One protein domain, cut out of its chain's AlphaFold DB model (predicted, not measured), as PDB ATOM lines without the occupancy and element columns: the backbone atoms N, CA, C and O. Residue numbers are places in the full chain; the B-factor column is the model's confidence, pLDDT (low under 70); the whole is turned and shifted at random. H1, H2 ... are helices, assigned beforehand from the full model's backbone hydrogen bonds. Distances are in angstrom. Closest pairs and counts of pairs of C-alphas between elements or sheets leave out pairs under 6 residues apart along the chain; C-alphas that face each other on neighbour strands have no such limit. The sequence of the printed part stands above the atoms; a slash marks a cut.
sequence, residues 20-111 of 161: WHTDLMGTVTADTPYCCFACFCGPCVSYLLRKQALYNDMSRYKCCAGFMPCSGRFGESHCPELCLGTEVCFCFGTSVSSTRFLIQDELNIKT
ATOM      1  N   TRP A  20     -10.392  16.982 -41.944       78.69
ATOM      2  CA  TRP A  20      -9.500  18.069 -41.548       78.69
ATOM      3  C   TRP A  20      -8.090  17.531 -41.284       78.69
ATOM      4  O   TRP A  20      -7.925  16.481 -40.668       78.69
ATOM      5  N   HIS A  21      -7.071  18.260 -41.744       77.19
ATOM      6  CA  HIS A  21      -5.667  17.890 -41.533       77.19
ATOM      7  C   HIS A  21      -5.239  17.953 -40.062       77.19
ATOM      8  O   HIS A  21      -4.311  17.256 -39.660       77.19
ATOM      9  N   THR A  22      -5.900  18.792 -39.270       74.94
ATOM     10  CA  THR A  22      -5.630  18.981 -37.847       74.94
ATOM     11  C   THR A  22      -6.954  18.942 -37.107       74.94
ATOM     12  O   THR A  22      -7.941  19.521 -37.567       74.94
ATOM     13  N   ASP A  23      -6.979  18.249 -35.974       69.81
ATOM     14  CA  ASP A  23      -8.150  18.233 -35.107       69.81
ATOM     15  C   ASP A  23      -8.435  19.628 -34.550       69.81
ATOM     16  O   ASP A  23      -7.519  20.403 -34.282       69.81
ATOM     17  N   LEU A  24      -9.710  19.912 -34.296       67.38
ATOM     18  CA  LEU A  24     -10.191  21.205 -33.799       67.38
ATOM     19  C   LEU A  24      -9.520  21.655 -32.485       67.38
ATOM     20  O   LEU A  24      -9.360  22.837 -32.234       67.38
ATOM     21  N   MET A  25      -9.114  20.720 -31.620       67.12
ATOM     22  CA  MET A  25      -8.362  21.081 -30.406       67.12
ATOM     23  C   MET A  25      -6.861  21.250 -30.671       67.12
ATOM     24  O   MET A  25      -6.172  21.946 -29.929       67.12
ATOM     25  N   GLY A  26      -6.352  20.613 -31.727       68.38
ATOM     26  CA  GLY A  26      -4.962  20.711 -32.155       68.38
ATOM     27  C   GLY A  26      -4.669  21.971 -32.967       68.38
ATOM     28  O   GLY A  26      -3.525  22.401 -33.005       68.38
ATOM     29  N   THR A  27      -5.672  22.608 -33.578       71.00
ATOM     30  CA  THR A  27      -5.497  23.870 -34.322       71.00
ATOM     31  C   THR A  27      -5.078  25.022 -33.409       71.00
ATOM     32  O   THR A  27      -4.228  25.825 -33.788       71.00
ATOM     33  N   VAL A  28      -5.582  25.058 -32.171       69.88
ATOM     34  CA  VAL A  28      -5.215  26.066 -31.157       69.88
ATOM     35  C   VAL A  28      -3.720  26.009 -30.808       69.88
ATOM     36  O   VAL A  28      -3.076  27.039 -30.586       69.88
ATOM     37  N   THR A  29      -3.147  24.804 -30.764       70.38
ATOM     38  CA  THR A  29      -1.727  24.589 -30.448       70.38
ATOM     39  C   THR A  29      -0.833  24.591 -31.685       70.38
ATOM     40  O   THR A  29       0.331  24.964 -31.575       70.38
ATOM     41  N   ALA A  30      -1.358  24.220 -32.855       73.38
ATOM     42  CA  ALA A  30      -0.635  24.266 -34.122       73.38
ATOM     43  C   ALA A  30      -0.414  25.708 -34.605       73.38
ATOM     44  O   ALA A  30       0.693  26.041 -35.018       73.38
ATOM     45  N   ASP A  31      -1.428  26.570 -34.472       72.56
ATOM     46  CA  ASP A  31      -1.399  27.968 -34.914       72.56
ATOM     47  C   ASP A  31      -1.781  28.930 -33.774       72.56
ATOM     48  O   ASP A  31      -2.650  29.798 -33.895       72.56
ATOM     49  N   THR A  32      -1.078  28.820 -32.644       74.31
ATOM     50  CA  THR A  32      -1.239  29.711 -31.481       74.31
ATOM     51  C   THR A  32      -1.223  31.214 -31.809       74.31
ATOM     52  O   THR A  32      -2.075  31.922 -31.269       74.31
ATOM     53  N   PRO A  33      -0.350  31.758 -32.689       78.88
ATOM     54  CA  PRO A  33      -0.411  33.185 -33.022       78.88
ATOM     55  C   PRO A  33      -1.713  33.572 -33.735       78.88
ATOM     56  O   PRO A  33      -2.218  34.674 -33.519       78.88
ATOM     57  N   TYR A  34      -2.284  32.672 -34.540       78.19
ATOM     58  CA  TYR A  34      -3.565  32.901 -35.204       78.19
ATOM     59  C   TYR A  34      -4.728  32.833 -34.208       78.19
ATOM     60  O   TYR A  34      -5.621  33.674 -34.256       78.19
ATOM     61  N   CYS A  35      -4.668  31.909 -33.242       77.62
ATOM     62  CA  CYS A  35      -5.615  31.848 -32.128       77.62
ATOM     63  C   CYS A  35      -5.589  33.140 -31.291       77.62
ATOM     64  O   CYS A  35      -6.633  33.742 -31.049       77.62
ATOM     65  N   CYS A  36      -4.404  33.640 -30.924       77.81
ATOM     66  CA  CYS A  36      -4.284  34.922 -30.229       77.81
ATOM     67  C   CYS A  36      -4.850  36.076 -31.067       77.81
ATOM     68  O   CYS A  36      -5.576  36.916 -30.541       77.81
ATOM     69  N   PHE A  37      -4.561  36.113 -32.371       79.56
ATOM     70  CA  PHE A  37      -5.096  37.139 -33.264       79.56
ATOM     71  C   PHE A  37      -6.629  37.090 -33.365       79.56
ATOM     72  O   PHE A  37      -7.269  38.142 -33.339       79.56
ATOM     73  N   ALA A  38      -7.223  35.895 -33.386       79.19
ATOM     74  CA  ALA A  38      -8.672  35.715 -33.353       79.19
ATOM     75  C   ALA A  38      -9.289  36.190 -32.028       79.19
ATOM     76  O   ALA A  38     -10.325  36.851 -32.049       79.19
ATOM     77  N   CYS A  39      -8.617  35.964 -30.894       73.56
ATOM     78  CA  CYS A  39      -9.050  36.499 -29.600       73.56
ATOM     79  C   CYS A  39      -9.013  38.037 -29.543       73.56
ATOM     80  O   CYS A  39      -9.862  38.642 -28.893       73.56
ATOM     81  N   PHE A  40      -8.046  38.686 -30.204       76.62
ATOM     82  CA  PHE A  40      -7.930  40.152 -30.207       76.62
ATOM     83  C   PHE A  40      -8.826  40.840 -31.246       76.62
ATOM     84  O   PHE A  40      -9.361  41.911 -30.971       76.62
ATOM     85  N   CYS A  41      -8.984  40.263 -32.442       82.56
ATOM     86  CA  CYS A  41      -9.891  40.775 -33.471       82.56
ATOM     87  C   CYS A  41     -10.544  39.641 -34.276       82.56
ATOM     88  O   CYS A  41     -10.205  39.402 -35.441       82.56
ATOM     89  N   GLY A  42     -11.551  38.996 -33.687       81.00
ATOM     90  CA  GLY A  42     -12.386  37.995 -34.362       81.00
ATOM     91  C   GLY A  42     -12.956  38.478 -35.706       81.00
ATOM     92  O   GLY A  42     -12.783  37.783 -36.713       81.00
ATOM     93  N   PRO A  43     -13.550  39.689 -35.799       84.62
ATOM     94  CA  PRO A  43     -14.085  40.202 -37.063       84.62
ATOM     95  C   PRO A  43     -13.029  40.322 -38.172       84.62
ATOM     96  O   PRO A  43     -13.306  39.987 -39.325       84.62
ATOM     97  N   CYS A  44     -11.803  40.733 -37.828       86.56
ATOM     98  CA  CYS A  44     -10.689  40.815 -38.775       86.56
ATOM     99  C   CYS A  44     -10.325  39.429 -39.323       86.56
ATOM    100  O   CYS A  44     -10.137  39.262 -40.529       86.56
ATOM    101  N   VAL A  45     -10.251  38.427 -38.442       86.69
ATOM    102  CA  VAL A  45      -9.952  37.037 -38.809       86.69
ATOM    103  C   VAL A  45     -11.034  36.460 -39.712       86.69
ATOM    104  O   VAL A  45     -10.715  35.897 -40.757       86.69
ATOM    105  N   SER A  46     -12.309  36.654 -39.368       86.88
ATOM    106  CA  SER A  46     -13.432  36.187 -40.190       86.88
ATOM    107  C   SER A  46     -13.428  36.826 -41.586       86.88
ATOM    108  O   SER A  46     -13.630  36.142 -42.592       86.88
ATOM    109  N   TYR A  47     -13.098  38.120 -41.676       88.12
ATOM    110  CA  TYR A  47     -12.974  38.828 -42.952       88.12
ATOM    111  C   TYR A  47     -11.871  38.233 -43.836       88.12
ATOM    112  O   TYR A  47     -12.094  37.956 -45.017       88.12
ATOM    113  N   LEU A  48     -10.681  38.014 -43.264       88.31
ATOM    114  CA  LEU A  48      -9.546  37.428 -43.978       88.31
ATOM    115  C   LEU A  48      -9.839  35.989 -44.406       88.31
ATOM    116  O   LEU A  48      -9.609  35.646 -45.564       88.31
ATOM    117  N   LEU A  49     -10.421  35.183 -43.514       88.06
ATOM    118  CA  LEU A  49     -10.792  33.802 -43.799       88.06
ATOM    119  C   LEU A  49     -11.814  33.727 -44.937       88.06
ATOM    120  O   LEU A  49     -11.686  32.894 -45.833       88.06
ATOM    121  N   ARG A  50     -12.805  34.627 -44.957       89.19
ATOM    122  CA  ARG A  50     -13.782  34.676 -46.050       89.19
ATOM    123  C   ARG A  50     -13.145  35.100 -47.371       89.19
ATOM    124  O   ARG A  50     -13.459  34.502 -48.397       89.19
ATOM    125  N   LYS A  51     -12.243  36.089 -47.366       89.50
ATOM    126  CA  LYS A  51     -11.481  36.469 -48.569       89.50
ATOM    127  C   LYS A  51     -10.647  35.306 -49.102       89.50
ATOM    128  O   LYS A  51     -10.664  35.046 -50.303       89.50
ATOM    129  N   GLN A  52      -9.989  34.567 -48.213       88.81
ATOM    130  CA  GLN A  52      -9.226  33.371 -48.566       88.81
ATOM    131  C   GLN A  52     -10.126  32.264 -49.130       88.81
ATOM    132  O   GLN A  52      -9.801  31.699 -50.171       88.81
ATOM    133  N   ALA A  53     -11.286  32.006 -48.516       87.00
ATOM    134  CA  ALA A  53     -12.260  31.024 -48.999       87.00
ATOM    135  C   ALA A  53     -12.834  31.375 -50.386       87.00
ATOM    136  O   ALA A  53     -13.210  30.488 -51.147       87.00
ATOM    137  N   LEU A  54     -12.879  32.664 -50.736       87.62
ATOM    138  CA  LEU A  54     -13.272  33.152 -52.062       87.62
ATOM    139  C   LEU A  54     -12.097  33.242 -53.050       87.62
ATOM    140  O   LEU A  54     -12.262  33.789 -54.138       87.62
ATOM    141  N   TYR A  55     -10.916  32.725 -52.701       87.25
ATOM    142  CA  TYR A  55      -9.697  32.825 -53.512       87.25
ATOM    143  C   TYR A  55      -9.320  34.278 -53.867       87.25
ATOM    144  O   TYR A  55      -8.801  34.546 -54.947       87.25
ATOM    145  N   ASN A  56      -9.594  35.227 -52.961       84.69
ATOM    146  CA  ASN A  56      -9.471  36.680 -53.158       84.69
ATOM    147  C   ASN A  56     -10.310  37.264 -54.312       84.69
ATOM    148  O   ASN A  56     -10.170  38.446 -54.629       84.69
ATOM    149  N   ASP A  57     -11.213  36.484 -54.908       87.56
ATOM    150  CA  ASP A  57     -12.133  36.956 -55.935       87.56
ATOM    151  C   ASP A  57     -13.468  37.384 -55.308       87.56
ATOM    152  O   ASP A  57     -14.378  36.587 -55.062       87.56
ATOM    153  N   MET A  58     -13.592  38.690 -55.060       83.06
ATOM    154  CA  MET A  58     -14.787  39.281 -54.453       83.06
ATOM    155  C   MET A  58     -16.010  39.277 -55.384       83.06
ATOM    156  O   MET A  58     -17.108  39.575 -54.922       83.06
ATOM    157  N   SER A  59     -15.873  38.905 -56.664       82.75
ATOM    158  CA  SER A  59     -17.027  38.750 -57.564       82.75
ATOM    159  C   SER A  59     -17.908  37.551 -57.190       82.75
ATOM    160  O   SER A  59     -19.112  37.551 -57.447       82.75
ATOM    161  N   ARG A  60     -17.324  36.546 -56.519       82.56
ATOM    162  CA  ARG A  60     -18.018  35.353 -56.004       82.56
ATOM    163  C   ARG A  60     -18.711  35.598 -54.661       82.56
ATOM    164  O   ARG A  60     -19.377  34.697 -54.146       82.56
ATOM    165  N   TYR A  61     -18.548  36.786 -54.079       84.81
ATOM    166  CA  TYR A  61     -19.103  37.113 -52.775       84.81
ATOM    167  C   TYR A  61     -20.638  37.122 -52.792       84.81
ATOM    168  O   TYR A  61     -21.278  37.730 -53.648       84.81
ATOM    169  N   LYS A  62     -21.216  36.464 -51.785       83.50
ATOM    170  CA  LYS A  62     -22.629  36.553 -51.407       83.50
ATOM    171  C   LYS A  62     -22.703  36.713 -49.894       83.50
ATOM    172  O   LYS A  62     -22.029  35.971 -49.173       83.50
ATOM    173  N   CYS A  63     -23.535  37.636 -49.431       83.38
ATOM    174  CA  CYS A  63     -23.775  37.917 -48.022       83.38
ATOM    175  C   CYS A  63     -24.162  36.631 -47.283       83.38
ATOM    176  O   CYS A  63     -24.992  35.848 -47.753       83.38
ATOM    177  N   CYS A  64     -23.499  36.358 -46.161       80.75
ATOM    178  CA  CYS A  64     -23.674  35.154 -45.346       80.75
ATOM    179  C   CYS A  64     -23.587  33.844 -46.162       80.75
ATOM    180  O   CYS A  64     -24.298  32.879 -45.870       80.75
ATOM    181  N   ALA A  65     -22.788  33.835 -47.240       79.00
ATOM    182  CA  ALA A  65     -22.660  32.754 -48.230       79.00
ATOM    183  C   ALA A  65     -24.000  32.243 -48.810       79.00
ATOM    184  O   ALA A  65     -24.093  31.112 -49.289       79.00
ATOM    185  N   GLY A  66     -25.056  33.067 -48.792       77.62
ATOM    186  CA  GLY A  66     -26.380  32.672 -49.275       77.62
ATOM    187  C   GLY A  66     -27.203  31.830 -48.293       77.62
ATOM    188  O   GLY A  66     -28.274  31.355 -48.669       77.62
ATOM    189  N   PHE A  67     -26.734  31.620 -47.056       72.00
ATOM    190  CA  PHE A  67     -27.455  30.840 -46.037       72.00
ATOM    191  C   PHE A  67     -28.532  31.653 -45.304       72.00
ATOM    192  O   PHE A  67     -29.456  31.072 -44.740       72.00
ATOM    193  N   MET A  68     -28.442  32.985 -45.334       68.19
ATOM    194  CA  MET A  68     -29.362  33.894 -44.647       68.19
ATOM    195  C   MET A  68     -30.248  34.645 -45.665       68.19
ATOM    196  O   MET A  68     -29.750  35.062 -46.720       68.19
ATOM    197  N   PRO A  69     -31.545  34.887 -45.373       61.69
ATOM    198  CA  PRO A  69     -32.480  35.576 -46.273       61.69
ATOM    199  C   PRO A  69     -32.155  37.058 -46.544       61.69
ATOM    200  O   PRO A  69     -32.885  37.707 -47.292       61.69
ATOM    201  N   CYS A  70     -31.085  37.607 -45.959       63.12
ATOM    202  CA  CYS A  70     -30.564  38.939 -46.284       63.12
ATOM    203  C   CYS A  70     -29.816  38.995 -47.636       63.12
ATOM    204  O   CYS A  70     -29.626  40.085 -48.177       63.12
ATOM    205  N   SER A  71     -29.444  37.841 -48.202       59.62
ATOM    206  CA  SER A  71     -28.709  37.732 -49.473       59.62
ATOM    207  C   SER A  71     -29.502  38.311 -50.656       59.62
ATOM    208  O   SER A  71     -30.709  38.090 -50.773       59.62
ATOM    209  N   GLY A  72     -28.834  39.050 -51.548       55.94
ATOM    210  CA  GLY A  72     -29.422  39.598 -52.779       55.94
ATOM    211  C   GLY A  72     -30.316  40.838 -52.632       55.94
ATOM    212  O   GLY A  72     -30.741  41.391 -53.644       55.94
ATOM    213  N   ARG A  73     -30.599  41.315 -51.409       59.00
ATOM    214  CA  ARG A  73     -31.435  42.517 -51.175       59.00
ATOM    215  C   ARG A  73     -30.641  43.812 -50.983       59.00
ATOM    216  O   ARG A  73     -31.211  44.886 -51.128       59.00
ATOM    217  N   PHE A  74     -29.349  43.713 -50.673       57.44
ATOM    218  CA  PHE A  74     -28.516  44.842 -50.231       57.44
ATOM    219  C   PHE A  74     -27.466  45.318 -51.251       57.44
ATOM    220  O   PHE A  74     -26.533  46.023 -50.883       57.44
ATOM    221  N   GLY A  75     -27.587  44.946 -52.532       61.38
ATOM    222  CA  GLY A  75     -26.623  45.382 -53.557       61.38
ATOM    223  C   GLY A  75     -25.202  44.848 -53.330       61.38
ATOM    224  O   GLY A  75     -24.222  45.523 -53.632       61.38
ATOM    225  N   GLU A  76     -25.093  43.628 -52.795       71.56
ATOM    226  CA  GLU A  76     -23.836  42.961 -52.418       71.56
ATOM    227  C   GLU A  76     -22.817  42.830 -53.563       71.56
ATOM    228  O   GLU A  76     -21.618  42.772 -53.312       71.56
ATOM    229  N   SER A  77     -23.283  42.841 -54.814       68.00
ATOM    230  CA  SER A  77     -22.451  42.796 -56.019       68.00
ATOM    231  C   SER A  77     -21.788  44.131 -56.371       68.00
ATOM    232  O   SER A  77     -20.802  44.137 -57.101       68.00
ATOM    233  N   HIS A  78     -22.307  45.258 -55.873       73.31
ATOM    234  CA  HIS A  78     -21.786  46.591 -56.194       73.31
ATOM    235  C   HIS A  78     -20.649  47.011 -55.247       73.31
ATOM    236  O   HIS A  78     -19.712  47.675 -55.678       73.31
ATOM    237  N   CYS A  79     -20.715  46.600 -53.971       80.31
ATOM    238  CA  CYS A  79     -19.691  46.857 -52.946       80.31
ATOM    239  C   CYS A  79     -19.511  45.638 -52.008       80.31
ATOM    240  O   CYS A  79     -19.923  45.688 -50.842       80.31
ATOM    241  N   PRO A  80     -18.886  44.540 -52.474       83.44
ATOM    242  CA  PRO A  80     -18.779  43.294 -51.708       83.44
ATOM    243  C   PRO A  80     -17.910  43.430 -50.451       83.44
ATOM    244  O   PRO A  80     -18.201  42.811 -49.433       83.44
ATOM    245  N   GLU A  81     -16.876  44.276 -50.470       85.38
ATOM    246  CA  GLU A  81     -15.982  44.457 -49.317       85.38
ATOM    247  C   GLU A  81     -16.656  45.153 -48.133       85.38
ATOM    248  O   GLU A  81     -16.436  44.764 -46.988       85.38
ATOM    249  N   LEU A  82     -17.499  46.155 -48.403       83.88
ATOM    250  CA  LEU A  82     -18.253  46.860 -47.365       83.88
ATOM    251  C   LEU A  82     -19.359  45.966 -46.799       83.88
ATOM    252  O   LEU A  82     -19.592  45.951 -45.590       83.88
ATOM    253  N   CYS A  83     -20.002  45.177 -47.663       86.50
ATOM    254  CA  CYS A  83     -20.978  44.181 -47.237       86.50
ATOM    255  C   CYS A  83     -20.327  43.111 -46.348       86.50
ATOM    256  O   CYS A  83     -20.846  42.843 -45.270       86.50
ATOM    257  N   LEU A  84     -19.156  42.589 -46.732       86.19
ATOM    258  CA  LEU A  84     -18.404  41.629 -45.923       86.19
ATOM    259  C   LEU A  84     -17.958  42.240 -44.587       86.19
ATOM    260  O   LEU A  84     -18.096  41.601 -43.551       86.19
ATOM    261  N   GLY A  85     -17.478  43.488 -44.591       85.00
ATOM    262  CA  GLY A  85     -17.134  44.216 -43.364       85.00
ATOM    263  C   GLY A  85     -18.328  44.365 -42.415       85.00
ATOM    264  O   GLY A  85     -18.205  44.190 -41.208       85.00
ATOM    265  N   THR A  86     -19.513  44.622 -42.967       82.69
ATOM    266  CA  THR A  86     -20.754  44.725 -42.187       82.69
ATOM    267  C   THR A  86     -21.192  43.352 -41.666       82.69
ATOM    268  O   THR A  86     -21.614  43.236 -40.518       82.69
ATOM    269  N   GLU A  87     -21.043  42.299 -42.472       85.56
ATOM    270  CA  GLU A  87     -21.341  40.919 -42.086       85.56
ATOM    271  C   GLU A  87     -20.500  40.477 -40.881       85.56
ATOM    272  O   GLU A  87     -21.046  39.966 -39.905       85.56
ATOM    273  N   VAL A  88     -19.185  40.715 -40.905       84.75
ATOM    274  CA  VAL A  88     -18.297  40.284 -39.812       84.75
ATOM    275  C   VAL A  88     -18.476  41.108 -38.537       84.75
ATOM    276  O   VAL A  88     -18.281  40.568 -37.453       84.75
ATOM    277  N   CYS A  89     -18.866  42.381 -38.642       80.44
ATOM    278  CA  CYS A  89     -19.057  43.255 -37.482       80.44
ATOM    279  C   CYS A  89     -20.423  43.073 -36.811       80.44
ATOM    280  O   CYS A  89     -20.509  43.107 -35.589       80.44
ATOM    281  N   PHE A  90     -21.495  42.896 -37.591       75.12
ATOM    282  CA  PHE A  90     -22.869  42.868 -37.068       75.12
ATOM    283  C   PHE A  90     -23.505  41.475 -37.084       75.12
ATOM    284  O   PHE A  90     -24.554  41.266 -36.481       75.12
ATOM    285  N   CYS A  91     -22.908  40.515 -37.787       78.44
ATOM    286  CA  CYS A  91     -23.420  39.153 -37.940       78.44
ATOM    287  C   CYS A  91     -22.302  38.117 -37.741       78.44
ATOM    288  O   CYS A  91     -22.273  37.104 -38.441       78.44
ATOM    289  N   PHE A  92     -21.397  38.354 -36.784       79.62
ATOM    290  CA  PHE A  92     -20.167  37.580 -36.594       79.62
ATOM    291  C   PHE A  92     -20.386  36.058 -36.578       79.62
ATOM    292  O   PHE A  92     -19.856  35.359 -37.443       79.62
ATOM    293  N   GLY A  93     -21.246  35.539 -35.693       78.31
ATOM    294  CA  GLY A  93     -21.513  34.096 -35.607       78.31
ATOM    295  C   GLY A  93     -22.098  33.494 -36.893       78.31
ATOM    296  O   GLY A  93     -21.740  32.383 -37.296       78.31
ATOM    297  N   THR A  94     -22.942  34.248 -37.609       79.50
ATOM    298  CA  THR A  94     -23.455  33.825 -38.925       79.50
ATOM    299  C   THR A  94     -22.345  33.844 -39.971       79.50
ATOM    300  O   THR A  94     -22.258  32.928 -40.790       79.50
ATOM    301  N   SER A  95     -21.478  34.853 -39.941       84.25
ATOM    302  CA  SER A  95     -20.358  34.985 -40.865       84.25
ATOM    303  C   SER A  95     -19.360  33.843 -40.709       84.25
ATOM    304  O   SER A  95     -19.017  33.185 -41.690       84.25
ATOM    305  N   VAL A  96     -18.962  33.516 -39.481       84.25
ATOM    306  CA  VAL A  96     -18.049  32.399 -39.209       84.25
ATOM    307  C   VAL A  96     -18.677  31.067 -39.628       84.25
ATOM    308  O   VAL A  96     -18.076  30.317 -40.402       84.25
ATOM    309  N   SER A  97     -19.918  30.802 -39.207       83.06
ATOM    310  CA  SER A  97     -20.624  29.552 -39.533       83.06
ATOM    311  C   SER A  97     -20.789  29.355 -41.040       83.06
ATOM    312  O   SER A  97     -20.541  28.274 -41.574       83.06
ATOM    313  N   SER A  98     -21.186  30.412 -41.752       84.88
ATOM    314  CA  SER A  98     -21.372  30.352 -43.201       84.88
ATOM    315  C   SER A  98     -20.046  30.232 -43.960       84.88
ATOM    316  O   SER A  98     -20.000  29.517 -44.961       84.88
ATOM    317  N   THR A  99     -18.952  30.821 -43.458       87.44
ATOM    318  CA  THR A  99     -17.596  30.604 -44.004       87.44
ATOM    319  C   THR A  99     -17.181  29.147 -43.857       87.44
ATOM    320  O   THR A  99     -16.670  28.549 -44.801       87.44
ATOM    321  N   ARG A 100     -17.445  28.546 -42.693       84.81
ATOM    322  CA  ARG A 100     -17.124  27.142 -42.436       84.81
ATOM    323  C   ARG A 100     -17.853  26.209 -43.395       84.81
ATOM    324  O   ARG A 100     -17.222  25.348 -44.003       84.81
ATOM    325  N   PHE A 101     -19.159  26.400 -43.565       84.56
ATOM    326  CA  PHE A 101     -19.942  25.604 -44.510       84.56
ATOM    327  C   PHE A 101     -19.489  25.800 -45.955       84.56
ATOM    328  O   PHE A 101     -19.442  24.828 -46.702       84.56
ATOM    329  N   LEU A 102     -19.114  27.023 -46.336       86.94
ATOM    330  CA  LEU A 102     -18.554  27.303 -47.655       86.94
ATOM    331  C   LEU A 102     -17.260  26.508 -47.893       86.94
ATOM    332  O   LEU A 102     -17.133  25.850 -48.918       86.94
ATOM    333  N   ILE A 103     -16.330  26.514 -46.934       86.31
ATOM    334  CA  ILE A 103     -15.067  25.763 -47.033       86.31
ATOM    335  C   ILE A 103     -15.325  24.255 -47.109       86.31
ATOM    336  O   ILE A 103     -14.716  23.568 -47.924       86.31
ATOM    337  N   GLN A 104     -16.235  23.734 -46.282       84.06
ATOM    338  CA  GLN A 104     -16.601  22.315 -46.306       84.06
ATOM    339  C   GLN A 104     -17.189  21.896 -47.652       84.06
ATOM    340  O   GLN A 104     -16.839  20.826 -48.147       84.06
ATOM    341  N   ASP A 105     -18.045  22.736 -48.239       84.69
ATOM    342  CA  ASP A 105     -18.662  22.482 -49.539       84.69
ATOM    343  C   ASP A 105     -17.624  22.549 -50.680       84.69
ATOM    344  O   ASP A 105     -17.644  21.701 -51.568       84.69
ATOM    345  N   GLU A 106     -16.683  23.500 -50.647       84.94
ATOM    346  CA  GLU A 106     -15.641  23.643 -51.682       84.94
ATOM    347  C   GLU A 106     -14.566  22.541 -51.594       84.94
ATOM    348  O   GLU A 106     -14.117  22.022 -52.616       84.94
ATOM    349  N   LEU A 107     -14.162  22.147 -50.382       84.75
ATOM    350  CA  LEU A 107     -13.114  21.143 -50.157       84.75
ATOM    351  C   LEU A 107     -13.656  19.715 -49.964       84.75
ATOM    352  O   LEU A 107     -12.869  18.784 -49.778       84.75
ATOM    353  N   ASN A 108     -14.977  19.520 -50.021       84.56
ATOM    354  CA  ASN A 108     -15.656  18.246 -49.753       84.56
ATOM    355  C   ASN A 108     -15.199  17.602 -48.429       84.56
ATOM    356  O   ASN A 108     -14.825  16.423 -48.398       84.56
ATOM    357  N   ILE A 109     -15.190  18.388 -47.343       84.69
ATOM    358  CA  ILE A 109     -14.728  17.962 -46.010       84.69
ATOM    359  C   ILE A 109     -15.905  17.544 -45.133       84.69
ATOM    360  O   ILE A 109     -16.827  18.324 -44.884       84.69
ATOM    361  N   LYS A 110     -15.837  16.330 -44.589       81.81
ATOM    362  CA  LYS A 110     -16.863  15.766 -43.713       81.81
ATOM    363  C   LYS A 110     -16.924  16.491 -42.364       81.81
ATOM    364  O   LYS A 110     -15.905  16.808 -41.754       81.81
ATOM    365  N   THR A 111     -18.137  16.689 -41.850       77.81
ATOM    366  CA  THR A 111     -18.372  17.186 -40.486       77.81
ATOM    367  C   THR A 111     -17.953  16.139 -39.456       77.81
ATOM    368  O   THR A 111     -18.443  15.003 -39.493       77.81
TER     369      THR A 111
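This is residues 20 to 111 of the 161 residues of the protein "PREDICTED: PLAC8" of Prunus dulcis (UniProt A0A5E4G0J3). H3 and H6 run side by side as the core, with H5 packed on H3 and short H4 packed on H6 and H5; H2 leads from H3 toward H1 at one end, and loop 67 to 79 lies at the opposite end. The printed part has 92 residues with six named helices, H1 to H6 in order, and no named strand. It is all helix and compact, radius of gyration of the C-alphas 13.6 A, spanning 40 by 30 by 22 A.

Find C-alpha 24 at (-10.191, 21.205, -33.799); H1 runs to residue 30, H2 from 32 to 40. H3, 42 to 53, is 16.2 A long; H4 is 63 to 66, H5 80 to 90. H6, 92 to 107, spans 22.4 A, ending at (-13.114, 21.143, -50.157).

Look at the closest C-alphas: H3 touches H6 at Arg 50 and Thr 99, 5.9 A, a shallow tilt of 23 degrees, the same way. H4 touches H6 at Cys 64 and Ser 95, 5.6 A. H5 touches H3 residues 43 to 47 alone, Pro 43 to Val 88, 5.0 A. H1 and H2 are close but not clearly touching, Val 28 to Cys 35, 5.9 A. Every O i to N i+4 pair is within hydrogen-bond range in H2, H3, H5 and H6; H1 has 1 of 3, with 2 of 4 O i to N i+3; H4 is too short.

The printed part has no cut; the H4 to H5 link is long, and pLDDT is under 70 for residues 23 to 26, 28, 68 to 75 and 77.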